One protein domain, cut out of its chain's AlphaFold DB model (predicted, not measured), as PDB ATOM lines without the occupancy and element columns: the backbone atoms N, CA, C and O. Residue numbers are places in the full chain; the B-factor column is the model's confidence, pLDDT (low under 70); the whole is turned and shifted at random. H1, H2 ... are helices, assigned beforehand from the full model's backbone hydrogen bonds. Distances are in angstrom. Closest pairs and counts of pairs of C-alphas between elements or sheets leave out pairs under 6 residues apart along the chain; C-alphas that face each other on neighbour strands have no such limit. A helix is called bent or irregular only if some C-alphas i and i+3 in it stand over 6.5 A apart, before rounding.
ATOM      1  N   VAL A  25     165.514 227.211 115.354       69.75
ATOM      2  CA  VAL A  25     166.959 227.270 115.067       69.75
ATOM      3  C   VAL A  25     167.615 225.921 115.346       69.75
ATOM      4  O   VAL A  25     168.288 225.373 114.484       69.75
ATOM      5  N   TYR A  26     167.353 225.318 116.511       74.75
ATOM      6  CA  TYR A  26     167.886 223.982 116.815       74.75
ATOM      7  C   TYR A  26     167.305 222.901 115.896       74.75
ATOM      8  O   TYR A  26     168.037 222.008 115.489       74.75
ATOM      9  N   ARG A  27     166.012 222.966 115.546       78.25
ATOM     10  CA  ARG A  27     165.409 222.033 114.576       78.25
ATOM     11  C   ARG A  27     166.045 222.176 113.201       78.25
ATOM     12  O   ARG A  27     166.383 221.158 112.623       78.25
ATOM     13  N   PHE A  28     166.244 223.404 112.724       73.94
ATOM     14  CA  PHE A  28     166.963 223.682 111.483       73.94
ATOM     15  C   PHE A  28     168.355 223.046 111.515       73.94
ATOM     16  O   PHE A  28     168.670 222.270 110.625       73.94
ATOM     17  N   HIS A  29     169.130 223.257 112.584       73.06
ATOM     18  CA  HIS A  29     170.459 222.649 112.727       73.06
ATOM     19  C   HIS A  29     170.423 221.125 112.779       73.06
ATOM     20  O   HIS A  29     171.206 220.483 112.094       73.06
ATOM     21  N   ILE A  30     169.503 220.520 113.536       78.19
ATOM     22  CA  ILE A  30     169.348 219.056 113.577       78.19
ATOM     23  C   ILE A  30     168.964 218.519 112.195       78.19
ATOM     24  O   ILE A  30     169.511 217.512 111.758       78.19
ATOM     25  N   THR A  31     168.056 219.189 111.486       77.31
ATOM     26  CA  THR A  31     167.687 218.819 110.119       77.31
ATOM     27  C   THR A  31     168.878 218.946 109.178       77.31
ATOM     28  O   THR A  31     169.137 217.998 108.452       77.31
ATOM     29  N   MET A  32     169.644 220.039 109.224       68.31
ATOM     30  CA  MET A  32     170.862 220.200 108.421       68.31
ATOM     31  C   MET A  32     171.910 219.142 108.767       68.31
ATOM     32  O   MET A  32     172.518 218.584 107.866       68.31
ATOM     33  N   LEU A  33     172.085 218.786 110.043       72.00
ATOM     34  CA  LEU A  33     172.960 217.685 110.452       72.00
ATOM     35  C   LEU A  33     172.510 216.352 109.846       72.00
ATOM     36  O   LEU A  33     173.336 215.602 109.338       72.00
ATOM     37  N   LEU A  34     171.210 216.051 109.887       72.75
ATOM     38  CA  LEU A  34     170.653 214.824 109.315       72.75
ATOM     39  C   LEU A  34     170.722 214.816 107.784       72.75
ATOM     40  O   LEU A  34     171.012 213.778 107.201       72.75
ATOM     41  N   VAL A  35     170.470 215.949 107.129       68.38
ATOM     42  CA  VAL A  35     170.509 216.077 105.666       68.38
ATOM     43  C   VAL A  35     171.941 216.037 105.165       68.38
ATOM     44  O   VAL A  35     172.240 215.211 104.312       68.38
ATOM     45  N   ASN A  36     172.824 216.866 105.723       64.69
ATOM     46  CA  ASN A  36     174.231 216.880 105.358       64.69
ATOM     47  C   ASN A  36     174.834 215.537 105.764       64.69
ATOM     48  O   ASN A  36     175.071 214.691 104.917       64.69
ATOM     49  N   TYR A  37     175.008 215.247 107.050       65.56
ATOM     50  CA  TYR A  37     175.750 214.046 107.439       65.56
ATOM     51  C   TYR A  37     174.985 212.751 107.184       65.56
ATOM     52  O   TYR A  37     175.571 211.827 106.636       65.56
ATOM     53  N   GLY A  38     173.694 212.664 107.510       65.00
ATOM     54  CA  GLY A  38     172.910 211.456 107.219       65.00
ATOM     55  C   GLY A  38     172.752 211.203 105.716       65.00
ATOM     56  O   GLY A  38     172.920 210.068 105.271       65.00
ATOM     57  N   GLY A  39     172.516 212.250 104.919       59.34
ATOM     58  CA  GLY A  39     172.483 212.160 103.457       59.34
ATOM     59  C   GLY A  39     173.840 211.788 102.863       59.34
ATOM     60  O   GLY A  39     173.896 210.892 102.026       59.34
ATOM     61  N   TYR A  40     174.942 212.376 103.337       55.69
ATOM     62  CA  TYR A  40     176.293 212.005 102.902       55.69
ATOM     63  C   TYR A  40     176.678 210.590 103.323       55.69
ATOM     64  O   TYR A  40     177.295 209.892 102.531       55.69
ATOM     65  N   PHE A  41     176.283 210.121 104.508       59.00
ATOM     66  CA  PHE A  41     176.490 208.728 104.913       59.00
ATOM     67  C   PHE A  41     175.764 207.756 103.983       59.00
ATOM     68  O   PHE A  41     176.351 206.761 103.563       59.00
ATOM     69  N   ILE A  42     174.520 208.066 103.612       59.31
ATOM     70  CA  ILE A  42     173.752 207.279 102.641       59.31
ATOM     71  C   ILE A  42     174.402 207.355 101.252       59.31
ATOM     72  O   ILE A  42     174.593 206.321 100.622       59.31
ATOM     73  N   LEU A  43     174.800 208.538 100.780       53.00
ATOM     74  CA  LEU A  43     175.458 208.711  99.480       53.00
ATOM     75  C   LEU A  43     176.799 207.971  99.417       53.00
ATOM     76  O   LEU A  43     177.038 207.253  98.455       53.00
ATOM     77  N   ILE A  44     177.641 208.070 100.447       54.31
ATOM     78  CA  ILE A  44     178.914 207.341 100.550       54.31
ATOM     79  C   ILE A  44     178.672 205.828 100.588       54.31
ATOM     80  O   ILE A  44     179.406 205.085  99.947       54.31
ATOM     81  N   ALA A  45     177.643 205.366 101.304       55.47
ATOM     82  CA  ALA A  45     177.295 203.947 101.368       55.47
ATOM     83  C   ALA A  45     176.715 203.403 100.049       55.47
ATOM     84  O   ALA A  45     176.845 202.211  99.773       55.47
ATOM     85  N   LEU A  46     176.067 204.251  99.245       54.84
ATOM     86  CA  LEU A  46     175.442 203.873  97.974       54.84
ATOM     87  C   LEU A  46     176.339 204.114  96.748       54.84
ATOM     88  O   LEU A  46     176.050 203.580  95.678       54.84
ATOM     89  N   MET A  47     177.407 204.910  96.867       49.03
ATOM     90  CA  MET A  47     178.294 205.243  95.750       49.03
ATOM     91  C   MET A  47     179.456 204.248  95.620       49.03
ATOM     92  O   MET A  47     180.195 204.025  96.578       49.03
ATOM     93  N   PRO A  48     179.697 203.692  94.419       45.03
ATOM     94  CA  PRO A  48     180.769 202.723  94.204       45.03
ATOM     95  C   PRO A  48     182.173 203.352  94.167       45.03
ATOM     96  O   PRO A  48     183.148 202.630  94.386       45.03
ATOM     97  N   ARG A  49     182.321 204.661  93.873       43.88
ATOM     98  CA  ARG A  49     183.623 205.364  93.832       43.88
ATOM     99  C   ARG A  49     183.534 206.824  94.314       43.88
ATOM    100  O   ARG A  49     182.657 207.556  93.868       43.88
ATOM    101  N   PRO A  50     184.495 207.307  95.129       43.12
ATOM    102  CA  PRO A  50     184.548 208.707  95.575       43.12
ATOM    103  C   PRO A  50     184.756 209.751  94.464       43.12
ATOM    104  O   PRO A  50     184.527 210.933  94.689       43.12
ATOM    105  N   SER A  51     185.205 209.341  93.273       46.12
ATOM    106  CA  SER A  51     185.364 210.216  92.099       46.12
ATOM    107  C   SER A  51     184.043 210.725  91.528       46.12
ATOM    108  O   SER A  51     184.046 211.673  90.750       46.12
ATOM    109  N   ASP A  52     182.936 210.085  91.902       46.50
ATOM    110  CA  ASP A  52     181.607 210.360  91.357       46.50
ATOM    111  C   ASP A  52     180.856 211.396  92.216       46.50
ATOM    112  O   ASP A  52     179.701 211.731  91.952       46.50
ATOM    113  N   LEU A  53     181.520 211.912  93.258       48.12
ATOM    114  CA  LEU A  53     180.999 212.950  94.133       48.12
ATOM    115  C   LEU A  53     181.111 214.330  93.462       48.12
ATOM    116  O   LEU A  53     182.183 214.684  92.962       48.12
ATOM    117  N   PRO A  54     180.044 215.150  93.487       41.72
ATOM    118  CA  PRO A  54     180.141 216.536  93.065       41.72
ATOM    119  C   PRO A  54     181.153 217.284  93.943       41.72
ATOM    120  O   PRO A  54     181.179 217.136  95.164       41.72
ATOM    121  N   SER A  55     181.985 218.110  93.311       44.19
ATOM    122  CA  SER A  55     183.170 218.779  93.869       44.19
ATOM    123  C   SER A  55     182.907 219.817  94.972       44.19
ATOM    124  O   SER A  55     183.823 220.548  95.345       44.19
ATOM    125  N   TYR A  56     181.686 219.915  95.502       37.34
ATOM    126  CA  TYR A  56     181.259 221.105  96.234       37.34
ATOM    127  C   TYR A  56     181.413 221.056  97.760       37.34
ATOM    128  O   TYR A  56     181.391 222.110  98.384       37.34
ATOM    129  N   GLU A  57     181.652 219.898  98.385       48.44
ATOM    130  CA  GLU A  57     181.818 219.832  99.852       48.44
ATOM    131  C   GLU A  57     182.938 218.882 100.291       48.44
ATOM    132  O   GLU A  57     182.735 217.871 100.970       48.44
ATOM    133  N   TYR A  58     184.170 219.234  99.920       42.28
ATOM    134  CA  TYR A  58     185.368 218.480 100.298       42.28
ATOM    135  C   TYR A  58     185.518 218.334 101.824       42.28
ATOM    136  O   TYR A  58     185.946 217.288 102.291       42.28
ATOM    137  N   SER A  59     185.113 219.334 102.619       45.84
ATOM    138  CA  SER A  59     185.193 219.319 104.091       45.84
ATOM    139  C   SER A  59     184.263 218.289 104.741       45.84
ATOM    140  O   SER A  59     184.647 217.633 105.709       45.84
ATOM    141  N   VAL A  60     183.060 218.103 104.196       47.06
ATOM    142  CA  VAL A  60     182.070 217.159 104.728       47.06
ATOM    143  C   VAL A  60     182.395 215.727 104.318       47.06
ATOM    144  O   VAL A  60     182.271 214.814 105.131       47.06
ATOM    145  N   LEU A  61     182.911 215.534 103.104       48.28
ATOM    146  CA  LEU A  61     183.457 214.253 102.649       48.28
ATOM    147  C   LEU A  61     184.711 213.849 103.425       48.28
ATOM    148  O   LEU A  61     184.848 212.692 103.818       48.28
ATOM    149  N   LEU A  62     185.599 214.806 103.697       49.25
ATOM    150  CA  LEU A  62     186.775 214.615 104.539       49.25
ATOM    151  C   LEU A  62     186.369 214.218 105.960       49.25
ATOM    152  O   LEU A  62     186.921 213.269 106.505       49.25
ATOM    153  N   PHE A  63     185.359 214.873 106.535       51.69
ATOM    154  CA  PHE A  63     184.827 214.529 107.851       51.69
ATOM    155  C   PHE A  63     184.122 213.174 107.895       51.69
ATOM    156  O   PHE A  63     184.414 212.373 108.775       51.69
ATOM    157  N   ALA A  64     183.222 212.887 106.952       49.00
ATOM    158  CA  ALA A  64     182.528 211.604 106.877       49.00
ATOM    159  C   ALA A  64     183.519 210.442 106.704       49.00
ATOM    160  O   ALA A  64     183.338 209.376 107.287       49.00
ATOM    161  N   LYS A  65     184.615 210.675 105.973       47.22
ATOM    162  CA  LYS A  65     185.706 209.715 105.805       47.22
ATOM    163  C   LYS A  65     186.594 209.584 107.047       47.22
ATOM    164  O   LYS A  65     186.890 208.458 107.430       47.22
ATOM    165  N   LEU A  66     186.966 210.684 107.709       49.34
ATOM    166  CA  LEU A  66     187.674 210.660 109.004       49.34
ATOM    167  C   LEU A  66     186.846 209.937 110.076       49.34
ATOM    168  O   LEU A  66     187.381 209.157 110.858       49.34
ATOM    169  N   LEU A  67     185.529 210.152 110.081       49.62
ATOM    170  CA  LEU A  67     184.584 209.490 110.974       49.62
ATOM    171  C   LEU A  67     184.483 207.990 110.657       49.62
ATOM    172  O   LEU A  67     184.616 207.179 111.570       49.62
ATOM    173  N   ALA A  68     184.354 207.604 109.385       45.66
ATOM    174  CA  ALA A  68     184.386 206.199 108.967       45.66
ATOM    175  C   ALA A  68     185.707 205.499 109.352       45.66
ATOM    176  O   ALA A  68     185.681 204.403 109.902       45.66
ATOM    177  N   GLN A  69     186.856 206.160 109.171       43.25
ATOM    178  CA  GLN A  69     188.171 205.642 109.576       43.25
ATOM    179  C   GLN A  69     188.339 205.550 111.102       43.25
ATOM    180  O   GLN A  69     188.986 204.631 111.601       43.25
ATOM    181  N   SER A  70     187.745 206.476 111.861       43.03
ATOM    182  CA  SER A  70     187.733 206.410 113.329       43.03
ATOM    183  C   SER A  70     186.883 205.247 113.858       43.03
ATOM    184  O   SER A  70     187.234 204.650 114.873       43.03
ATOM    185  N   LEU A  71     185.812 204.881 113.142       40.56
ATOM    186  CA  LEU A  71     184.981 203.714 113.448       40.56
ATOM    187  C   LEU A  71     185.692 202.396 113.090       40.56
ATOM    188  O   LEU A  71     185.573 201.432 113.843       40.56
ATOM    189  N   ASP A  72     186.498 202.369 112.023       38.59
ATOM    190  CA  ASP A  72     187.391 201.240 111.705       38.59
ATOM    191  C   ASP A  72     188.461 201.015 112.791       38.59
ATOM    192  O   ASP A  72     188.750 199.874 113.147       38.59
ATOM    193  N   TYR A  73     189.006 202.088 113.378       37.31
ATOM    194  CA  TYR A  73     189.978 202.010 114.482       37.31
ATOM    195  C   TYR A  73     189.386 201.462 115.796       37.31
ATOM    196  O   TYR A  73     190.134 200.987 116.650       37.31
ATOM    197  N   LEU A  74     188.061 201.527 115.970       34.50
ATOM    198  CA  LEU A  74     187.351 201.023 117.153       34.50
ATOM    199  C   LEU A  74     186.905 199.551 117.009       34.50
ATOM    200  O   LEU A  74     186.703 198.891 118.027       34.50
ATOM    201  N   GLY A  75     186.806 199.032 115.776       35.69
ATOM    202  CA  GLY A  75     186.363 197.671 115.424       35.69
ATOM    203  C   GLY A  75     184.914 197.315 115.838       35.69
ATOM    204  O   GLY A  75     184.336 197.961 116.707       35.69
ATOM    205  N   PRO A  76     184.286 196.246 115.294       37.75
ATOM    206  CA  PRO A  76     184.366 195.676 113.955       37.75
ATOM    207  C   PRO A  76     183.165 196.152 113.103       37.75
ATOM    208  O   PRO A  76     182.055 195.638 113.229       37.75
ATOM    209  N   LEU A  77     183.392 197.071 112.165       34.41
ATOM    210  CA  LEU A  77     182.560 197.209 110.960       34.41
ATOM    211  C   LEU A  77     183.363 196.691 109.759       34.41
ATOM    212  O   LEU A  77     183.518 197.352 108.738       34.41
ATOM    213  N   ASN A  78     183.900 195.475 109.908       36.75
ATOM    214  CA  ASN A  78     184.648 194.765 108.872       36.75
ATOM    215  C   ASN A  78     183.731 194.470 107.679       36.75
ATOM    216  O   ASN A  78     183.046 193.449 107.649       36.75
ATOM    217  N   GLY A  79     183.706 195.361 106.693       38.53
ATOM    218  CA  GLY A  79     182.957 195.126 105.461       38.53
ATOM    219  C   GLY A  79     183.095 196.203 104.393       38.53
ATOM    220  O   GLY A  79     182.912 195.896 103.218       38.53
ATOM    221  N   VAL A  80     183.463 197.435 104.754       38.44
ATOM    222  CA  VAL A  80     183.621 198.529 103.783       38.44
ATOM    223  C   VAL A  80     185.105 198.807 103.565       38.44
ATOM    224  O   VAL A  80     185.681 199.736 104.118       38.44
ATOM    225  N   ALA A  81     185.753 197.964 102.761       34.75
ATOM    226  CA  ALA A  81     187.131 198.195 102.348       34.75
ATOM    227  C   ALA A  81     187.190 199.373 101.359       34.75
ATOM    228  O   ALA A  81     186.820 199.235 100.191       34.75
ATOM    229  N   PHE A  82     187.670 200.533 101.809       39.34
ATOM    230  CA  PHE A  82     188.050 201.616 100.900       39.34
ATOM    231  C   PHE A  82     189.392 201.278 100.214       39.34
ATOM    232  O   PHE A  82     190.280 200.721 100.860       39.34
ATOM    233  N   PRO A  83     189.593 201.601  98.920       38.44
ATOM    234  CA  PRO A  83     190.833 201.277  98.212       38.44
ATOM    235  C   PRO A  83     192.077 201.913  98.867       38.44
ATOM    236  O   PRO A  83     192.215 203.135  98.915       38.44
ATOM    237  N   ASN A  84     193.003 201.068  99.333       38.66
ATOM    238  CA  ASN A  84     194.232 201.404 100.080       38.66
ATOM    239  C   ASN A  84     195.297 202.210  99.303       38.66
ATOM    240  O   ASN A  84     196.347 202.544  99.837       38.66
ATOM    241  N   ASN A  85     195.076 202.499  98.027       36.22
ATOM    242  CA  ASN A  85     196.087 202.984  97.080       36.22
ATOM    243  C   ASN A  85     196.077 204.512  96.879       36.22
ATOM    244  O   ASN A  85     196.782 205.026  96.016       36.22
ATOM    245  N   TRP A  86     195.274 205.236  97.658       39.81
ATOM    246  CA  TRP A  86     195.007 206.662  97.449       39.81
ATOM    247  C   TRP A  86     195.478 207.538  98.624       39.81
ATOM    248  O   TRP A  86     195.482 208.758  98.491       39.81
ATOM    249  N   TRP A  87     195.838 206.928  99.762       40.44
ATOM    250  CA  TRP A  87     196.135 207.596 101.036       40.44
ATOM    251  C   TRP A  87     197.267 206.849 101.754       40.44
ATOM    252  O   TRP A  87     197.221 205.622 101.841       40.44
ATOM    253  N   GLN A  88     198.280 207.565 102.251       41.09
ATOM    254  CA  GLN A  88     199.318 206.976 103.106       41.09
ATOM    255  C   GLN A  88     198.952 207.264 104.569       41.09
ATOM    256  O   GLN A  88     198.989 208.433 104.973       41.09
ATOM    257  N   PRO A  89     198.592 206.241 105.370       40.75
ATOM    258  CA  PRO A  89     198.273 206.418 106.787       40.75
ATOM    259  C   PRO A  89     199.393 207.201 107.496       40.75
ATOM    260  O   PRO A  89     200.548 206.788 107.461       40.75
ATOM    261  N   GLY A  90     199.064 208.363 108.078       50.16
ATOM    262  CA  GLY A  90     200.013 209.280 108.735       50.16
ATOM    263  C   GLY A  90     200.173 210.638 108.034       50.16
ATOM    264  O   GLY A  90     199.828 211.670 108.607       50.16
ATOM    265  N   LEU A  91     200.606 210.654 106.767       54.47
ATOM    266  CA  LEU A  91     200.848 211.892 105.997       54.47
ATOM    267  C   LEU A  91     199.576 212.706 105.743       54.47
ATOM    268  O   LEU A  91     199.611 213.931 105.633       54.47
ATOM    269  N   ASP A  92     198.448 212.023 105.642       60.94
ATOM    270  CA  ASP A  92     197.181 212.641 105.298       60.94
ATOM    271  C   ASP A  92     196.459 213.258 106.501       60.94
ATOM    272  O   ASP A  92     195.907 214.351 106.384       60.94
ATOM    273  N   HIS A  93     196.551 212.635 107.680       68.56
ATOM    274  CA  HIS A  93     196.085 213.237 108.934       68.56
ATOM    275  C   HIS A  93     196.827 214.543 109.219       68.56
ATOM    276  O   HIS A  93     196.208 215.545 109.578       68.56
ATOM    277  N   PHE A  94     198.138 214.558 108.968       75.38
ATOM    278  CA  PHE A  94     198.960 215.751 109.099       75.38
ATOM    279  C   PHE A  94     198.444 216.916 108.232       75.38
ATOM    280  O   PHE A  94     198.319 218.041 108.715       75.38
ATOM    281  N   ARG A  95     198.135 216.675 106.949       74.44
ATOM    282  CA  ARG A  95     197.698 217.735 106.015       74.44
ATOM    283  C   ARG A  95     196.408 218.395 106.487       74.44
ATOM    284  O   ARG A  95     196.286 219.616 106.452       74.44
ATOM    285  N   ILE A  96     195.476 217.576 106.964       73.62
ATOM    286  CA  ILE A  96     194.197 218.032 107.508       73.62
ATOM    287  C   ILE A  96     194.426 218.808 108.808       73.62
ATOM    288  O   ILE A  96     193.844 219.872 108.994       73.62
ATOM    289  N   ALA A  97     195.311 218.316 109.679       84.75
ATOM    290  CA  ALA A  97     195.678 218.989 110.920       84.75
ATOM    291  C   ALA A  97     196.258 220.391 110.663       84.75
ATOM    292  O   ALA A  97     195.853 221.344 111.325       84.75
ATOM    293  N   LEU A  98     197.149 220.538 109.676       85.69
ATOM    294  CA  LEU A  98     197.712 221.837 109.299       85.69
ATOM    295  C   LEU A  98     196.646 222.787 108.731       85.69
ATOM    296  O   LEU A  98     196.593 223.944 109.145       85.69
ATOM    297  N   GLY A  99     195.763 222.295 107.856       84.69
ATOM    298  CA  GLY A  99     194.642 223.086 107.337       84.69
ATOM    299  C   GLY A  99     193.708 223.584 108.445       84.69
ATOM    300  O   GLY A  99     193.366 224.764 108.478       84.69
ATOM    301  N   LEU A 100     193.360 222.727 109.414       88.38
ATOM    302  CA  LEU A 100     192.532 223.120 110.561       88.38
ATOM    303  C   LEU A 100     193.238 224.120 111.482       88.38
ATOM    304  O   LEU A 100     192.606 225.070 111.941       88.38
ATOM    305  N   ILE A 101     194.544 223.952 111.722       94.25
ATOM    306  CA  ILE A 101     195.353 224.929 112.465       94.25
ATOM    307  C   ILE A 101     195.299 226.292 111.782       94.25
ATOM    308  O   ILE A 101     195.022 227.282 112.455       94.25
ATOM    309  N   MET A 102     195.538 226.353 110.468       91.12
ATOM    310  CA  MET A 102     195.490 227.605 109.708       91.12
ATOM    311  C   MET A 102     194.102 228.233 109.773       91.12
ATOM    312  O   MET A 102     193.980 229.422 110.064       91.12
ATOM    313  N   GLN A 103     193.062 227.426 109.587       90.81
ATOM    314  CA  GLN A 103     191.684 227.877 109.653       90.81
ATOM    315  C   GLN A 103     191.326 228.469 111.021       90.81
ATOM    316  O   GLN A 103     190.850 229.601 111.076       90.81
ATOM    317  N   TRP A 104     191.571 227.758 112.128       94.81
ATOM    318  CA  TRP A 104     191.299 228.288 113.472       94.81
ATOM    319  C   TRP A 104     192.160 229.514 113.772       94.81
ATOM    320  O   TRP A 104     191.635 230.532 114.218       94.81
ATOM    321  N   PHE A 105     193.453 229.462 113.445       97.12
ATOM    322  CA  PHE A 105     194.367 230.578 113.662       97.12
ATOM    323  C   PHE A 105     193.870 231.846 112.964       97.12
ATOM    324  O   PHE A 105     193.625 232.853 113.626       97.12
ATOM    325  N   PHE A 106     193.644 231.804 111.651       95.69
ATOM    326  CA  PHE A 106     193.208 232.978 110.893       95.69
ATOM    327  C   PHE A 106     191.767 233.403 111.201       95.69
ATOM    328  O   PHE A 106     191.463 234.599 111.157       95.69
ATOM    329  N   SER A 107     190.909 232.468 111.605       93.19
ATOM    330  CA  SER A 107     189.568 232.767 112.111       93.19
ATOM    331  C   SER A 107     189.610 233.542 113.421       93.19
ATOM    332  O   SER A 107     188.856 234.506 113.572       93.19
ATOM    333  N   GLY A 108     190.531 233.209 114.327       95.56
ATOM    334  CA  GLY A 108     190.804 234.002 115.526       95.56
ATOM    335  C   GLY A 108     191.463 235.348 115.206       95.56
ATOM    336  O   GLY A 108     191.047 236.375 115.742       95.56
ATOM    337  N   ILE A 109     192.439 235.390 114.291       96.31
ATOM    338  CA  ILE A 109     193.100 236.639 113.866       96.31
ATOM    339  C   ILE A 109     192.086 237.635 113.281       96.31
ATOM    340  O   ILE A 109     192.094 238.812 113.650       96.31
ATOM    341  N   GLY A 110     191.152 237.170 112.447       94.69
ATOM    342  CA  GLY A 110     190.093 238.007 111.871       94.69
ATOM    343  C   GLY A 110     189.176 238.659 112.909       94.69
ATOM    344  O   GLY A 110     188.498 239.640 112.605       94.69
ATOM    345  N   LYS A 111     189.182 238.170 114.152       94.62
ATOM    346  CA  LYS A 111     188.358 238.648 115.270       94.62
ATOM    347  C   LYS A 111     189.074 239.632 116.203       94.62
ATOM    348  O   LYS A 111     188.478 240.098 117.169       94.62
ATOM    349  N   ILE A 112     190.335 239.978 115.936       92.75
ATOM    350  CA  ILE A 112     191.120 240.883 116.800       92.75
ATOM    351  C   ILE A 112     190.612 242.337 116.739       92.75
ATOM    352  O   ILE A 112     190.829 243.107 117.672       92.75
ATOM    353  N   GLY A 113     189.899 242.729 115.681       92.69
ATOM    354  CA  GLY A 113     189.405 244.097 115.525       92.69
ATOM    355  C   GLY A 113     188.171 244.452 116.370       92.69
ATOM    356  O   GLY A 113     187.471 243.576 116.884       92.69
ATOM    357  N   PRO A 114     187.831 245.757 116.451       93.12
ATOM    358  CA  PRO A 114     186.707 246.274 117.241       93.12
ATOM    359  C   PRO A 114     185.332 245.863 116.703       93.12
ATOM    360  O   PRO A 114     184.310 246.250 117.250       93.12
ATOM    361  N   TRP A 115     185.268 245.122 115.609       93.88
ATOM    362  CA  TRP A 115     184.027 244.598 115.058       93.88
ATOM    363  C   TRP A 115     183.558 243.323 115.774       93.88
ATOM    364  O   TRP A 115     182.361 243.045 115.793       93.88
ATOM    365  N   PHE A 116     184.460 242.559 116.408       94.50
ATOM    366  CA  PHE A 116     184.093 241.255 116.971       94.50
ATOM    367  C   PHE A 116     183.279 241.353 118.268       94.50
ATOM    368  O   PHE A 116     182.493 240.458 118.579       94.50
ATOM    369  N   GLN A 117     183.378 242.474 118.990       93.56
ATOM    370  CA  GLN A 117     182.570 242.744 120.191       93.56
ATOM    371  C   GLN A 117     181.053 242.654 119.947       93.56
ATOM    372  O   GLN A 117     180.299 242.366 120.874       93.56
ATOM    373  N   TYR A 118     180.601 242.847 118.704       92.38
ATOM    374  CA  TYR A 118     179.187 242.783 118.338       92.38
ATOM    375  C   TYR A 118     178.694 241.362 118.047       92.38
ATOM    376  O   TYR A 118     177.491 241.140 117.978       92.38
ATOM    377  N   VAL A 119     179.585 240.376 117.897       90.44
ATOM    378  CA  VAL A 119     179.199 239.023 117.470       90.44
ATOM    379  C   VAL A 119     178.635 238.214 118.638       90.44
ATOM    380  O   VAL A 119     177.520 237.708 118.560       90.44
ATOM    381  N   ASN A 120     179.354 238.109 119.758       87.44
ATOM    382  CA  ASN A 120     178.981 237.174 120.828       87.44
ATOM    383  C   ASN A 120     177.641 237.498 121.508       87.44
ATOM    384  O   ASN A 120     176.876 236.585 121.816       87.44
ATOM    385  N   GLY A 121     177.336 238.781 121.725       85.38
ATOM    386  CA  GLY A 121     176.105 239.210 122.400       85.38
ATOM    387  C   GLY A 121     174.836 238.641 121.745       85.38
ATOM    388  O   GLY A 121     174.110 237.877 122.389       85.38
ATOM    389  N   PRO A 122     174.587 238.941 120.458       81.62
ATOM    390  CA  PRO A 122     173.483 238.369 119.688       81.62
ATOM    391  C   PRO A 122     173.456 236.833 119.681       81.62
ATOM    392  O   PRO A 122     172.381 236.247 119.833       81.62
ATOM    393  N   PHE A 123     174.619 236.172 119.579       81.31
ATOM    394  CA  PHE A 123     174.726 234.706 119.618       81.31
ATOM    395  C   PHE A 123     174.226 234.113 120.938       81.31
ATOM    396  O   PHE A 123     173.450 233.154 120.955       81.31
ATOM    397  N   MET A 124     174.636 234.698 122.059       85.62
ATOM    398  CA  MET A 124     174.247 234.216 123.381       85.62
ATOM    399  C   MET A 124     172.776 234.516 123.669       85.62
ATOM    400  O   MET A 124     172.045 233.630 124.121       85.62
ATOM    401  N   LEU A 125     172.319 235.737 123.369       82.75
ATOM    402  CA  LEU A 125     170.977 236.213 123.722       82.75
ATOM    403  C   LEU A 125     169.849 235.542 122.933       82.75
ATOM    404  O   LEU A 125     168.710 235.526 123.402       82.75
ATOM    405  N   GLN A 126     170.144 234.924 121.787       79.00
ATOM    406  CA  GLN A 126     169.160 234.114 121.060       79.00
ATOM    407  C   GLN A 126     169.127 232.636 121.464       79.00
ATOM    408  O   GLN A 126     168.168 231.938 121.119       79.00
ATOM    409  N   SER A 127     170.157 232.138 122.154       79.75
ATOM    410  CA  SER A 127     170.250 230.718 122.502       79.75
ATOM    411  C   SER A 127     169.044 230.267 123.330       79.75
ATOM    412  O   SER A 127     168.501 231.017 124.146       79.75
ATOM    413  N   ARG A 128     168.615 229.006 123.170       77.25
ATOM    414  CA  ARG A 128     167.462 228.479 123.931       77.25
ATOM    415  C   ARG A 128     167.700 228.547 125.439       77.25
ATOM    416  O   ARG A 128     166.743 228.696 126.191       77.25
ATOM    417  N   TRP A 129     168.958 228.411 125.844       77.44
ATOM    418  CA  TRP A 129     169.375 228.298 127.234       77.44
ATOM    419  C   TRP A 129     169.552 229.650 127.919       77.44
ATOM    420  O   TRP A 129     169.295 229.753 129.114       77.44
ATOM    421  N   LEU A 130     169.978 230.679 127.179       81.81
ATOM    422  CA  LEU A 130     170.347 231.969 127.762       81.81
ATOM    423  C   LEU A 130     169.383 233.110 127.400       81.81
ATOM    424  O   LEU A 130     169.458 234.180 128.011       81.81
ATOM    425  N   ARG A 131     168.460 232.909 126.446       78.44
ATOM    426  CA  ARG A 131     167.486 233.943 126.062       78.44
ATOM    427  C   ARG A 131     166.648 234.421 127.245       78.44
ATOM    428  O   ARG A 131     166.226 233.635 128.091       78.44
ATOM    429  N   GLY A 132     166.352 235.718 127.269       77.56
ATOM    430  CA  GLY A 132     165.533 236.341 128.313       77.56
ATOM    431  C   GLY A 132     166.230 236.485 129.674       77.56
ATOM    432  O   GLY A 132     165.637 237.050 130.596       77.56
ATOM    433  N   SER A 133     167.482 236.032 129.816       86.06
ATOM    434  CA  SER A 133     168.286 236.285 131.011       86.06
ATOM    435  C   SER A 133     168.680 237.760 131.080       86.06
ATOM    436  O   SER A 133     169.657 238.192 130.472       86.06
ATOM    437  N   LYS A 134     167.925 238.547 131.856       86.94
ATOM    438  CA  LYS A 134     168.193 239.982 132.059       86.94
ATOM    439  C   LYS A 134     169.569 240.251 132.666       86.94
ATOM    440  O   LYS A 134     170.167 241.282 132.392       86.94
ATOM    441  N   TRP A 135     170.058 239.343 133.509       90.56
ATOM    442  CA  TRP A 135     171.392 239.456 134.095       90.56
ATOM    443  C   TRP A 135     172.474 239.310 133.025       90.56
ATOM    444  O   TRP A 135     173.322 240.187 132.902       90.56
ATOM    445  N   LEU A 136     172.395 238.260 132.201       88.31
ATOM    446  CA  LEU A 136     173.359 238.050 131.124       88.31
ATOM    447  C   LEU A 136     173.270 239.164 130.077       88.31
ATOM    448  O   LEU A 136     174.289 239.659 129.617       88.31
ATOM    449  N   GLN A 137     172.059 239.600 129.736       89.62
ATOM    450  CA  GLN A 137     171.840 240.733 128.844       89.62
ATOM    451  C   GLN A 137     172.565 241.987 129.343       89.62
ATOM    452  O   GLN A 137     173.333 242.557 128.583       89.62
ATOM    453  N   LYS A 138     172.408 242.358 130.620       91.25
ATOM    454  CA  LYS A 138     173.117 243.503 131.224       91.25
ATOM    455  C   LYS A 138     174.633 243.317 131.312       91.25
ATOM    456  O   LYS A 138     175.355 244.304 131.396       91.25
ATOM    457  N   LEU A 139     175.118 242.075 131.337       93.62
ATOM    458  CA  LEU A 139     176.548 241.791 131.236       93.62
ATOM    459  C   LEU A 139     177.062 241.948 129.810       93.62
ATOM    460  O   LEU A 139     178.203 242.347 129.640       93.62
ATOM    461  N   LEU A 140     176.271 241.630 128.790       92.06
ATOM    462  CA  LEU A 140     176.729 241.634 127.400       92.06
ATOM    463  C   LEU A 140     176.527 242.986 126.714       92.06
ATOM    464  O   LEU A 140     177.406 243.410 125.972       92.06
ATOM    465  N   ILE A 141     175.414 243.670 126.982       91.88
ATOM    466  CA  ILE A 141     175.053 244.960 126.380       91.88
ATOM    467  C   ILE A 141     174.618 245.983 127.439       91.88
ATOM    468  O   ILE A 141     174.090 245.615 128.488       91.88
ATOM    469  N   GLU A 142     174.817 247.274 127.165       91.19
ATOM    470  CA  GLU A 142     174.494 248.354 128.110       91.19
ATOM    471  C   GLU A 142     172.995 248.420 128.445       91.19
ATOM    472  O   GLU A 142     172.609 248.544 129.609       91.19
ATOM    473  N   SER A 143     172.136 248.344 127.427       88.06
ATOM    474  CA  SER A 143     170.680 248.332 127.588       88.06
ATOM    475  C   SER A 143     169.975 247.828 126.328       88.06
ATOM    476  O   SER A 143     170.569 247.766 125.250       88.06
ATOM    477  N   GLU A 144     168.680 247.510 126.453       84.50
ATOM    478  CA  GLU A 144     167.822 247.160 125.309       84.50
ATOM    479  C   GLU A 144     167.720 248.292 124.278       84.50
ATOM    480  O   GLU A 144     167.476 248.007 123.110       84.50
ATOM    481  N   ASP A 145     167.911 249.548 124.693       84.62
ATOM    482  CA  ASP A 145     167.783 250.721 123.825       84.62
ATOM    483  C   ASP A 145     169.114 251.156 123.194       84.62
ATOM    484  O   ASP A 145     169.148 251.709 122.096       84.62
ATOM    485  N   LYS A 146     170.237 250.898 123.871       85.62
ATOM    486  CA  LYS A 146     171.551 251.320 123.388       85.62
ATOM    487  C   LYS A 146     172.303 250.217 122.655       85.62
ATOM    488  O   LYS A 146     173.096 250.552 121.800       85.62
ATOM    489  N   MET A 147     172.072 248.936 122.961       88.12
ATOM    490  CA  MET A 147     172.661 247.767 122.271       88.12
ATOM    491  C   MET A 147     174.206 247.730 122.152       88.12
ATOM    492  O   MET A 147     174.747 246.744 121.657       88.12
ATOM    493  N   THR A 148     174.919 248.737 122.664       90.50
ATOM    494  CA  THR A 148     176.376 248.786 122.800       90.50
ATOM    495  C   THR A 148     176.864 247.622 123.658       90.50
ATOM    496  O   THR A 148     176.330 247.430 124.757       90.50
ATOM    497  N   PRO A 149     177.873 246.857 123.208       93.12
ATOM    498  CA  PRO A 149     178.549 245.876 124.041       93.12
ATOM    499  C   PRO A 149     179.105 246.534 125.302       93.12
ATOM    500  O   PRO A 149     179.753 247.576 125.239       93.12
ATOM    501  N   THR A 150     178.888 245.930 126.468       94.88
ATOM    502  CA  THR A 150     179.572 246.415 127.675       94.88
ATOM    503  C   THR A 150     181.067 246.096 127.598       94.88
ATOM    504  O   THR A 150     181.525 245.314 126.758       94.88
ATOM    505  N   TRP A 151     181.835 246.610 128.558       95.06
ATOM    506  CA  TRP A 151     183.216 246.174 128.757       95.06
ATOM    507  C   TRP A 151     183.335 244.649 128.928       95.06
ATOM    508  O   TRP A 151     184.201 244.033 128.315       95.06
ATOM    509  N   PHE A 152     182.430 244.014 129.685       95.81
ATOM    510  CA  PHE A 152     182.446 242.559 129.855       95.81
ATOM    511  C   PHE A 152     182.142 241.833 128.539       95.81
ATOM    512  O   PHE A 152     182.852 240.891 128.192       95.81
ATOM    513  N   GLY A 153     181.135 242.285 127.782       93.69
ATOM    514  CA  GLY A 153     180.820 241.727 126.461       93.69
ATOM    515  C   GLY A 153     182.000 241.834 125.491       93.69
ATOM    516  O   GLY A 153     182.338 240.869 124.806       93.69
ATOM    517  N   THR A 154     182.691 242.973 125.517       95.06
ATOM    518  CA  THR A 154     183.899 243.237 124.725       95.06
ATOM    519  C   THR A 154     185.051 242.315 125.126       95.06
ATOM    520  O   THR A 154     185.651 241.660 124.274       95.06
ATOM    521  N   CYS A 155     185.338 242.192 126.425       95.81
ATOM    522  CA  CYS A 155     186.370 241.287 126.930       95.81
ATOM    523  C   CYS A 155     186.063 239.824 126.605       95.81
ATOM    524  O   CYS A 155     186.963 239.096 126.196       95.81
ATOM    525  N   LEU A 156     184.807 239.397 126.741       94.06
ATOM    526  CA  LEU A 156     184.384 238.041 126.397       94.06
ATOM    527  C   LEU A 156     184.580 237.754 124.903       94.06
ATOM    528  O   LEU A 156     185.042 236.670 124.549       94.06
ATOM    529  N   ALA A 157     184.261 238.713 124.031       93.50
ATOM    530  CA  ALA A 157     184.520 238.599 122.599       93.50
ATOM    531  C   ALA A 157     186.017 238.441 122.316       93.50
ATOM    532  O   ALA A 157     186.434 237.458 121.711       93.50
ATOM    533  N   HIS A 158     186.863 239.330 122.828       94.69
ATOM    534  CA  HIS A 158     188.301 239.216 122.582       94.69
ATOM    535  C   HIS A 158     188.941 237.988 123.243       94.69
ATOM    536  O   HIS A 158     189.892 237.441 122.692       94.69
ATOM    537  N   PHE A 159     188.403 237.496 124.362       95.19
ATOM    538  CA  PHE A 159     188.833 236.228 124.948       95.19
ATOM    539  C   PHE A 159     188.468 235.034 124.060       95.19
ATOM    540  O   PHE A 159     189.301 234.155 123.854       95.19
ATOM    541  N   ALA A 160     187.264 235.013 123.479       92.94
ATOM    542  CA  ALA A 160     186.882 233.983 122.514       92.94
ATOM    543  C   ALA A 160     187.797 234.006 121.276       92.94
ATOM    544  O   ALA A 160     188.298 232.960 120.874       92.94
ATOM    545  N   ALA A 161     188.098 235.197 120.742       94.94
ATOM    546  CA  ALA A 161     189.068 235.361 119.659       94.94
ATOM    547  C   ALA A 161     190.462 234.849 120.057       94.94
ATOM    548  O   ALA A 161     191.092 234.126 119.288       94.94
ATOM    549  N   PHE A 162     190.921 235.184 121.271       96.81
ATOM    550  CA  PHE A 162     192.196 234.722 121.820       96.81
ATOM    551  C   PHE A 162     192.282 233.203 121.873       96.81
ATOM    552  O   PHE A 162     193.260 232.648 121.388       96.81
ATOM    553  N   VAL A 163     191.267 232.522 122.409       97.00
ATOM    554  CA  VAL A 163     191.244 231.052 122.428       97.00
ATOM    555  C   VAL A 163     191.335 230.497 121.007       97.00
ATOM    556  O   VAL A 163     192.113 229.576 120.770       97.00
ATOM    557  N   GLU A 164     190.611 231.086 120.057       95.94
ATOM    558  CA  GLU A 164     190.550 230.608 118.674       95.94
ATOM    559  C   GLU A 164     191.894 230.692 117.934       95.94
ATOM    560  O   GLU A 164     192.216 229.767 117.191       95.94
ATOM    561  N   TYR A 165     192.719 231.723 118.173       96.31
ATOM    562  CA  TYR A 165     194.069 231.787 117.587       96.31
ATOM    563  C   TYR A 165     195.178 231.203 118.471       96.31
ATOM    564  O   TYR A 165     196.186 230.739 117.944       96.31
ATOM    565  N   ALA A 166     195.039 231.196 119.799       98.12
ATOM    566  CA  ALA A 166     196.085 230.720 120.706       98.12
ATOM    567  C   ALA A 166     196.069 229.197 120.878       98.12
ATOM    568  O   ALA A 166     197.129 228.577 120.950       98.12
ATOM    569  N   ALA A 167     194.889 228.576 120.913       98.06
ATOM    570  CA  ALA A 167     194.766 227.128 121.040       98.06
ATOM    571  C   ALA A 167     195.414 226.343 119.877       98.06
ATOM    572  O   ALA A 167     196.160 225.406 120.172       98.06
ATOM    573  N   PRO A 168     195.247 226.708 118.585       97.25
ATOM    574  CA  PRO A 168     195.966 226.031 117.503       97.25
ATOM    575  C   PRO A 168     197.487 226.233 117.578       97.25
ATOM    576  O   PRO A 168     198.227 225.302 117.276       97.25
ATOM    577  N   ILE A 169     197.976 227.385 118.057       97.94
ATOM    578  CA  ILE A 169     199.414 227.579 118.324       97.94
ATOM    579  C   ILE A 169     199.876 226.633 119.436       97.94
ATOM    580  O   ILE A 169     200.928 226.009 119.318       97.94
ATOM    581  N   ALA A 170     199.088 226.487 120.503       98.25
ATOM    582  CA  ALA A 170     199.416 225.604 121.619       98.25
ATOM    583  C   ALA A 170     199.533 224.132 121.181       98.25
ATOM    584  O   ALA A 170     200.431 223.437 121.651       98.25
ATOM    585  N   LEU A 171     198.713 223.685 120.218       97.81
ATOM    586  CA  LEU A 171     198.826 222.355 119.600       97.81
ATOM    587  C   LEU A 171     200.147 222.139 118.847       97.81
ATOM    588  O   LEU A 171     200.594 220.998 118.716       97.81
ATOM    589  N   MET A 172     200.766 223.211 118.346       96.50
ATOM    590  CA  MET A 172     202.050 223.156 117.645       96.50
ATOM    591  C   MET A 172     203.247 223.128 118.599       96.50
ATOM    592  O   MET A 172     204.342 222.749 118.195       96.50
ATOM    593  N   ILE A 173     203.084 223.503 119.867       97.56
ATOM    594  CA  ILE A 173     204.186 223.482 120.831       97.56
ATOM    595  C   ILE A 173     204.376 222.036 121.317       97.56
ATOM    596  O   ILE A 173     203.428 221.466 121.856       97.56
ATOM    597  N   PRO A 174     205.579 221.435 121.196       95.31
ATOM    598  CA  PRO A 174     205.848 220.060 121.629       95.31
ATOM    599  C   PRO A 174     205.958 219.968 123.163       95.31
ATOM    600  O   PRO A 174     207.009 219.676 123.729       95.31
ATOM    601  N   SER A 175     204.862 220.276 123.855       97.25
ATOM    602  CA  SER A 175     204.715 220.260 125.306       97.25
ATOM    603  C   SER A 175     203.357 219.683 125.666       97.25
ATOM    604  O   SER A 175     202.327 220.184 125.217       97.25
ATOM    605  N   THR A 176     203.342 218.677 126.539       97.69
ATOM    606  CA  THR A 176     202.110 218.029 127.008       97.69
ATOM    607  C   THR A 176     201.103 219.035 127.560       97.69
ATOM    608  O   THR A 176     199.913 218.937 127.271       97.69
ATOM    609  N   THR A 177     201.565 220.036 128.313       98.19
ATOM    610  CA  THR A 177     200.694 221.085 128.855       98.19
ATOM    611  C   THR A 177     200.091 221.945 127.747       98.19
ATOM    612  O   THR A 177     198.890 222.193 127.765       98.19
ATOM    613  N   ALA A 178     200.896 222.378 126.772       98.25
ATOM    614  CA  ALA A 178     200.414 223.207 125.669       98.25
ATOM    615  C   ALA A 178     199.410 222.449 124.786       98.25
ATOM    616  O   ALA A 178     198.355 222.988 124.461       98.25
ATOM    617  N   ILE A 179     199.681 221.178 124.489       98.25
ATOM    618  CA  ILE A 179     198.785 220.316 123.711       98.25
ATOM    619  C   ILE A 179     197.434 220.168 124.419       98.25
ATOM    620  O   ILE A 179     196.394 220.382 123.796       98.25
ATOM    621  N   TRP A 180     197.424 219.889 125.726       98.19
ATOM    622  CA  TRP A 180     196.173 219.818 126.488       98.19
ATOM    623  C   TRP A 180     195.418 221.146 126.510       98.19
ATOM    624  O   TRP A 180     194.202 221.144 126.330       98.19
ATOM    625  N   LEU A 181     196.111 222.277 126.678       98.12
ATOM    626  CA  LEU A 181     195.489 223.601 126.590       98.12
ATOM    627  C   LEU A 181     194.869 223.844 125.207       98.12
ATOM    628  O   LEU A 181     193.761 224.370 125.127       98.12
ATOM    629  N   GLY A 182     195.543 223.423 124.134       98.06
ATOM    630  CA  GLY A 182     195.041 223.510 122.764       98.06
ATOM    631  C   GLY A 182     193.782 222.671 122.539       98.06
ATOM    632  O   GLY A 182     192.770 223.194 122.074       98.06
ATOM    633  N   ILE A 183     193.810 221.390 122.929       97.19
ATOM    634  CA  ILE A 183     192.667 220.469 122.794       97.19
ATOM    635  C   ILE A 183     191.480 220.981 123.614       97.19
ATOM    636  O   ILE A 183     190.393 221.169 123.071       97.19
ATOM    637  N   ILE A 184     191.682 221.253 124.907       97.69
ATOM    638  CA  ILE A 184     190.611 221.706 125.805       97.69
ATOM    639  C   ILE A 184     190.052 223.047 125.328       97.69
ATOM    640  O   ILE A 184     188.836 223.213 125.303       97.69
ATOM    641  N   GLY A 185     190.913 223.985 124.923       97.38
ATOM    642  CA  GLY A 185     190.507 225.296 124.422       97.38
ATOM    643  C   GLY A 185     189.620 225.200 123.180       97.38
ATOM    644  O   GLY A 185     188.516 225.746 123.180       97.38
ATOM    645  N   LEU A 186     190.053 224.457 122.156       96.06
ATOM    646  CA  LEU A 186     189.278 224.270 120.924       96.06
ATOM    647  C   LEU A 186     187.982 223.497 121.168       96.06
ATOM    648  O   LEU A 186     186.932 223.889 120.662       96.06
ATOM    649  N   THR A 187     188.021 222.430 121.970       95.94
ATOM    650  CA  THR A 187     186.814 221.671 122.319       95.94
ATOM    651  C   THR A 187     185.826 222.539 123.095       95.94
ATOM    652  O   THR A 187     184.646 222.561 122.753       95.94
ATOM    653  N   ALA A 188     186.281 223.297 124.098       95.25
ATOM    654  CA  ALA A 188     185.421 224.185 124.878       95.25
ATOM    655  C   ALA A 188     184.802 225.288 124.011       95.25
ATOM    656  O   ALA A 188     183.606 225.557 124.128       95.25
ATOM    657  N   MET A 189     185.587 225.887 123.112       93.25
ATOM    658  CA  MET A 189     185.109 226.887 122.158       93.25
ATOM    659  C   MET A 189     184.029 226.314 121.233       93.25
ATOM    660  O   MET A 189     182.955 226.902 121.106       93.25
ATOM    661  N   HIS A 190     184.262 225.147 120.628       91.62
ATOM    662  CA  HIS A 190     183.279 224.518 119.741       91.62
ATOM    663  C   HIS A 190     182.017 224.099 120.490       91.62
ATOM    664  O   HIS A 190     180.912 224.340 120.010       91.62
ATOM    665  N   VAL A 191     182.147 223.539 121.696       90.06
ATOM    666  CA  VAL A 191     180.994 223.223 122.554       90.06
ATOM    667  C   VAL A 191     180.202 224.489 122.884       90.06
ATOM    668  O   VAL A 191     178.976 224.467 122.800       90.06
ATOM    669  N   TYR A 192     180.871 225.602 123.195       88.75
ATOM    670  CA  TYR A 192     180.214 226.894 123.399       88.75
ATOM    671  C   TYR A 192     179.392 227.310 122.168       88.75
ATOM    672  O   TYR A 192     178.193 227.556 122.303       88.75
ATOM    673  N   ILE A 193     179.983 227.283 120.967       86.62
ATOM    674  CA  ILE A 193     179.297 227.642 119.711       86.62
ATOM    675  C   ILE A 193     178.074 226.745 119.466       86.62
ATOM    676  O   ILE A 193     177.000 227.240 119.117       86.62
ATOM    677  N   LEU A 194     178.208 225.435 119.689       84.56
ATOM    678  CA  LEU A 194     177.115 224.468 119.536       84.56
ATOM    679  C   LEU A 194     175.994 224.705 120.563       84.56
ATOM    680  O   LEU A 194     174.813 224.526 120.267       84.56
ATOM    681  N   LEU A 195     176.311 225.152 121.776       83.88
ATOM    682  CA  LEU A 195     175.291 225.460 122.782       83.88
ATOM    683  C   LEU A 195     174.583 226.798 122.521       83.88
ATOM    684  O   LEU A 195     173.404 226.935 122.877       83.88
ATOM    685  N   THR A 196     175.242 227.747 121.852       82.38
ATOM    686  CA  THR A 196     174.706 229.075 121.505       82.38
ATOM    687  C   THR A 196     174.632 229.290 119.987       82.38
ATOM    688  O   THR A 196     175.342 230.141 119.445       82.38
ATOM    689  N   PRO A 197     173.786 228.529 119.270       71.62
ATOM    690  CA  PRO A 197     173.810 228.522 117.823       71.62
ATOM    691  C   PRO A 197     173.279 229.822 117.230       71.62
ATOM    692  O   PRO A 197     172.340 230.445 117.736       71.62
ATOM    693  N   ALA A 198     173.855 230.160 116.088       71.56
ATOM    694  CA  ALA A 198     173.402 231.242 115.242       71.56
ATOM    695  C   ALA A 198     172.131 230.879 114.438       71.56
ATOM    696  O   ALA A 198     171.833 229.690 114.286       71.56
ATOM    697  N   PRO A 199     171.414 231.863 113.853       63.66
ATOM    698  CA  PRO A 199     170.273 231.649 112.948       63.66
ATOM    699  C   PRO A 199     170.567 230.873 111.660       63.66
ATOM    700  O   PRO A 199     169.641 230.555 110.925       63.66
ATOM    701  N   PHE A 200     171.838 230.654 111.342       68.31
ATOM    702  CA  PHE A 200     172.341 230.162 110.059       68.31
ATOM    703  C   PHE A 200     173.316 229.012 110.302       68.31
ATOM    704  O   PHE A 200     173.923 228.949 111.373       68.31
ATOM    705  N   ASP A 201     173.457 228.098 109.333       61.69
ATOM    706  CA  ASP A 201     174.235 226.869 109.537       61.69
ATOM    707  C   ASP A 201     175.714 227.176 109.811       61.69
ATOM    708  O   ASP A 201     176.474 227.578 108.927       61.69
ATOM    709  N   VAL A 202     176.073 227.017 111.082       69.25
ATOM    710  CA  VAL A 202     177.432 226.952 111.630       69.25
ATOM    711  C   VAL A 202     177.615 225.660 112.426       69.25
ATOM    712  O   VAL A 202     178.704 225.383 112.921       69.25
ATOM    713  N   TYR A 203     176.552 224.876 112.599       69.94
ATOM    714  CA  TYR A 203     176.501 223.791 113.572       69.94
ATOM    715  C   TYR A 203     177.208 222.555 113.041       69.94
ATOM    716  O   TYR A 203     177.997 221.935 113.752       69.94
ATOM    717  N   SER A 204     176.952 222.239 111.771       68.75
ATOM    718  CA  SER A 204     177.564 221.117 111.070       68.75
ATOM    719  C   SER A 204     179.093 221.231 111.089       68.75
ATOM    720  O   SER A 204     179.782 220.383 111.655       68.75
ATOM    721  N   TRP A 205     179.610 222.364 110.616       73.44
ATOM    722  CA  TRP A 205     181.039 222.671 110.556       73.44
ATOM    723  C   TRP A 205     181.728 222.652 111.929       73.44
ATOM    724  O   TRP A 205     182.786 222.040 112.068       73.44
ATOM    725  N   ASN A 206     181.130 223.257 112.963       83.44
ATOM    726  CA  ASN A 206     181.749 223.305 114.295       83.44
ATOM    727  C   ASN A 206     181.742 221.944 115.005       83.44
ATOM    728  O   ASN A 206     182.719 221.599 115.669       83.44
ATOM    729  N   LEU A 207     180.687 221.137 114.841       83.00
ATOM    730  CA  LEU A 207     180.671 219.768 115.364       83.00
ATOM    731  C   LEU A 207     181.761 218.929 114.693       83.00
ATOM    732  O   LEU A 207     182.529 218.249 115.373       83.00
ATOM    733  N   CYS A 208     181.845 219.031 113.367       76.94
ATOM    734  CA  CYS A 208     182.852 218.362 112.564       76.94
ATOM    735  C   CYS A 208     184.269 218.714 113.031       76.94
ATOM    736  O   CYS A 208     185.041 217.836 113.407       76.94
ATOM    737  N   PHE A 209     184.594 220.004 113.095       84.44
ATOM    738  CA  PHE A 209     185.916 220.478 113.503       84.44
ATOM    739  C   PHE A 209     186.273 220.113 114.940       84.44
ATOM    740  O   PHE A 209     187.429 219.799 115.209       84.44
ATOM    741  N   CYS A 210     185.299 220.101 115.852       88.12
ATOM    742  CA  CYS A 210     185.519 219.659 117.225       88.12
ATOM    743  C   CYS A 210     185.990 218.204 117.280       88.12
ATOM    744  O   CYS A 210     187.030 217.903 117.870       88.12
ATOM    745  N   LEU A 211     185.259 217.309 116.614       83.06
ATOM    746  CA  LEU A 211     185.597 215.888 116.595       83.06
ATOM    747  C   LEU A 211     186.885 215.624 115.804       83.06
ATOM    748  O   LEU A 211     187.717 214.842 116.258       83.06
ATOM    749  N   SER A 212     187.100 216.318 114.681       80.56
ATOM    750  CA  SER A 212     188.359 216.246 113.928       80.56
ATOM    751  C   SER A 212     189.551 216.715 114.756       80.56
ATOM    752  O   SER A 212     190.595 216.080 114.702       80.56
ATOM    753  N   GLY A 213     189.410 217.777 115.553       86.75
ATOM    754  CA  GLY A 213     190.471 218.250 116.442       86.75
ATOM    755  C   GLY A 213     190.854 217.206 117.492       86.75
ATOM    756  O   GLY A 213     192.030 216.887 117.644       86.75
ATOM    757  N   ILE A 214     189.866 216.606 118.162       87.19
ATOM    758  CA  ILE A 214     190.111 215.521 119.126       87.19
ATOM    759  C   ILE A 214     190.774 214.331 118.423       87.19
ATOM    760  O   ILE A 214     191.770 213.800 118.904       87.19
ATOM    761  N   TYR A 215     190.272 213.919 117.260       82.62
ATOM    762  CA  TYR A 215     190.864 212.801 116.534       82.62
ATOM    763  C   TYR A 215     192.315 213.085 116.130       82.62
ATOM    764  O   TYR A 215     193.201 212.307 116.461       82.62
ATOM    765  N   LEU A 216     192.579 214.207 115.464       82.81
ATOM    766  CA  LEU A 216     193.887 214.505 114.879       82.81
ATOM    767  C   LEU A 216     194.961 214.805 115.928       82.81
ATOM    768  O   LEU A 216     196.108 214.416 115.725       82.81
ATOM    769  N   PHE A 217     194.598 215.474 117.027       89.12
ATOM    770  CA  PHE A 217     195.552 215.973 118.025       89.12
ATOM    771  C   PHE A 217     195.551 215.211 119.354       89.12
ATOM    772  O   PHE A 217     196.375 215.529 120.217       89.12
ATOM    773  N   TYR A 218     194.681 214.206 119.519       87.38
ATOM    774  CA  TYR A 218     194.735 213.267 120.644       87.38
ATOM    775  C   TYR A 218     194.816 211.791 120.221       87.38
ATOM    776  O   TYR A 218     195.636 211.058 120.769       87.38
ATOM    777  N   ILE A 219     193.985 211.339 119.272       80.56
ATOM    778  CA  ILE A 219     193.885 209.908 118.912       80.56
ATOM    779  C   ILE A 219     194.952 209.513 117.879       80.56
ATOM    780  O   ILE A 219     195.705 208.570 118.096       80.56
ATOM    781  N   ALA A 220     195.004 210.216 116.746       76.88
ATOM    782  CA  ALA A 220     195.908 209.918 115.636       76.88
ATOM    783  C   ALA A 220     197.347 210.377 115.914       76.88
ATOM    784  O   ALA A 220     198.300 209.733 115.485       76.88
ATOM    785  N   SER A 221     197.493 211.492 116.624       82.81
ATOM    786  CA  SER A 221     198.752 212.044 117.118       82.81
ATOM    787  C   SER A 221     198.469 212.764 118.428       82.81
ATOM    788  O   SER A 221     197.369 213.278 118.599       82.81
ATOM    789  N   PHE A 222     199.437 212.836 119.341       90.62
ATOM    790  CA  PHE A 222     199.336 213.706 120.511       90.62
ATOM    791  C   PHE A 222     200.056 215.028 120.220       90.62
ATOM    792  O   PHE A 222     201.281 215.109 120.300       90.62
ATOM    793  N   GLY A 223     199.286 216.056 119.853       92.94
ATOM    794  CA  GLY A 223     199.805 217.327 119.337       92.94
ATOM    795  C   GLY A 223     200.149 217.299 117.844       92.94
ATOM    796  O   GLY A 223     199.853 216.338 117.130       92.94
ATOM    797  N   PHE A 224     200.737 218.391 117.352       93.38
ATOM    798  CA  PHE A 224     201.125 218.527 115.948       93.38
ATOM    799  C   PHE A 224     202.317 217.629 115.586       93.38
ATOM    800  O   PHE A 224     203.355 217.648 116.250       93.38
ATOM    801  N   ASP A 225     202.190 216.879 114.490       89.12
ATOM    802  CA  ASP A 225     203.233 215.968 114.020       89.12
ATOM    803  C   ASP A 225     204.325 216.703 113.220       89.12
ATOM    804  O   ASP A 225     204.310 216.803 111.988       89.12
ATOM    805  N   TRP A 226     205.322 217.204 113.948       90.06
ATOM    806  CA  TRP A 226     206.508 217.845 113.376       90.06
ATOM    807  C   TRP A 226     207.358 216.912 112.506       90.06
ATOM    808  O   TRP A 226     208.050 217.384 111.598       90.06
TER     809      TRP A 226
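What this domain is: This is residues 25 to 226 of the 438 residues of the protein "Hypothetical protein" of Symbiodinium natans (UniProt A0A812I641). A helical hairpin of H7 and H8 makes the middle, with H3 and H6 packed side by side across one end of it and H1 lying across the beginning of H8 at the other end. The small hairpin of H4 and H5 packs on the first part of H6 at one end of the longest axis, while H2 and the loop of residues 75 to 90 lie toward the opposite end. The printed part has 202 residues with eight named helices, H1 to H8 in chain order, and no named strand; its class is all helix. It is compact, with a radius of gyration of the C-alphas of 19.2 A, and spans 60 by 40 by 29 A.

Where its parts are: Find C-alpha 25 at (166.959, 227.270, 115.067); from there H1 runs 30.2 A to residue 46. H2, residues 58 to 74, covers 24.3 A, and H3, residues 91 to 109, covers 27.1 A. Next come H4, residues 117 to 126, and H5, residues 134 to 140. H4 is irregular, but only just: C-alphas 117 and 120 are 6.7 A apart. H6 starts at C-alpha 151, (183.216, 246.174, 128.757), and runs 31.7 A to residue 172, with a kink of 27 degrees near residue 162. H7, residues 176 to 195, is 28.1 A long; H8, residues 203 to 219, is 22.9 A long and ends at C-alpha 219, (193.885, 209.908, 118.912).

How they stand to each other: Look first at H1: with residues 29 to 36 alone it touches H8 at a steep tilt of 61 degrees, the closest C-alphas being those of Leu 33 and Ser 204, 5.8 A apart. H1 touches H2 with residues 36 to 41 alone, C-alphas 41 and 64 being closest at 7.0 A. H2 touches H8 at a steep tilt of 45 degrees, with Phe 63 and Cys 208 closest at 6.4 A between C-alphas. H3 touches H6 at a shallow tilt of 23 degrees, opposite ways, and C-alphas 105 and 165 are closest at 4.1 A. H4 touches H6, about perpendicular at 80 degrees, with C-alphas 117 and 154 closest at 4.8 A. H4 and H5 form a hairpin, their closest C-alphas, 121 and 140, 5.6 A apart. H6 touches H7 at a steep tilt of 47 degrees, C-alphas 167 and 182 being closest at 4.0 A. H7 and H8 form a hairpin at a shallow tilt of 18 degrees, with C-alphas 187 and 210 closest at 5.6 A. H1 is apart from H3 and from H6, for instance. Every O i to N i+4 pair is within hydrogen-bond range in H1, H2, H3, H5, H7 and H8, against 4 of 6 in H4 and 16 of 18 in H6.

The domain as a whole: The two C-alphas farthest apart are those of Asn 85 and Asp 145, at 61.6 A. The printed part has no cut; the links from H1 to H2 and from H2 to H3 are long. Read the B-factor column for the model's confidence: the mean pLDDT of the printed part is 75.8, and 67 residues are under 70, namely residues 25, 32, 35 to 93 and 199 to 204.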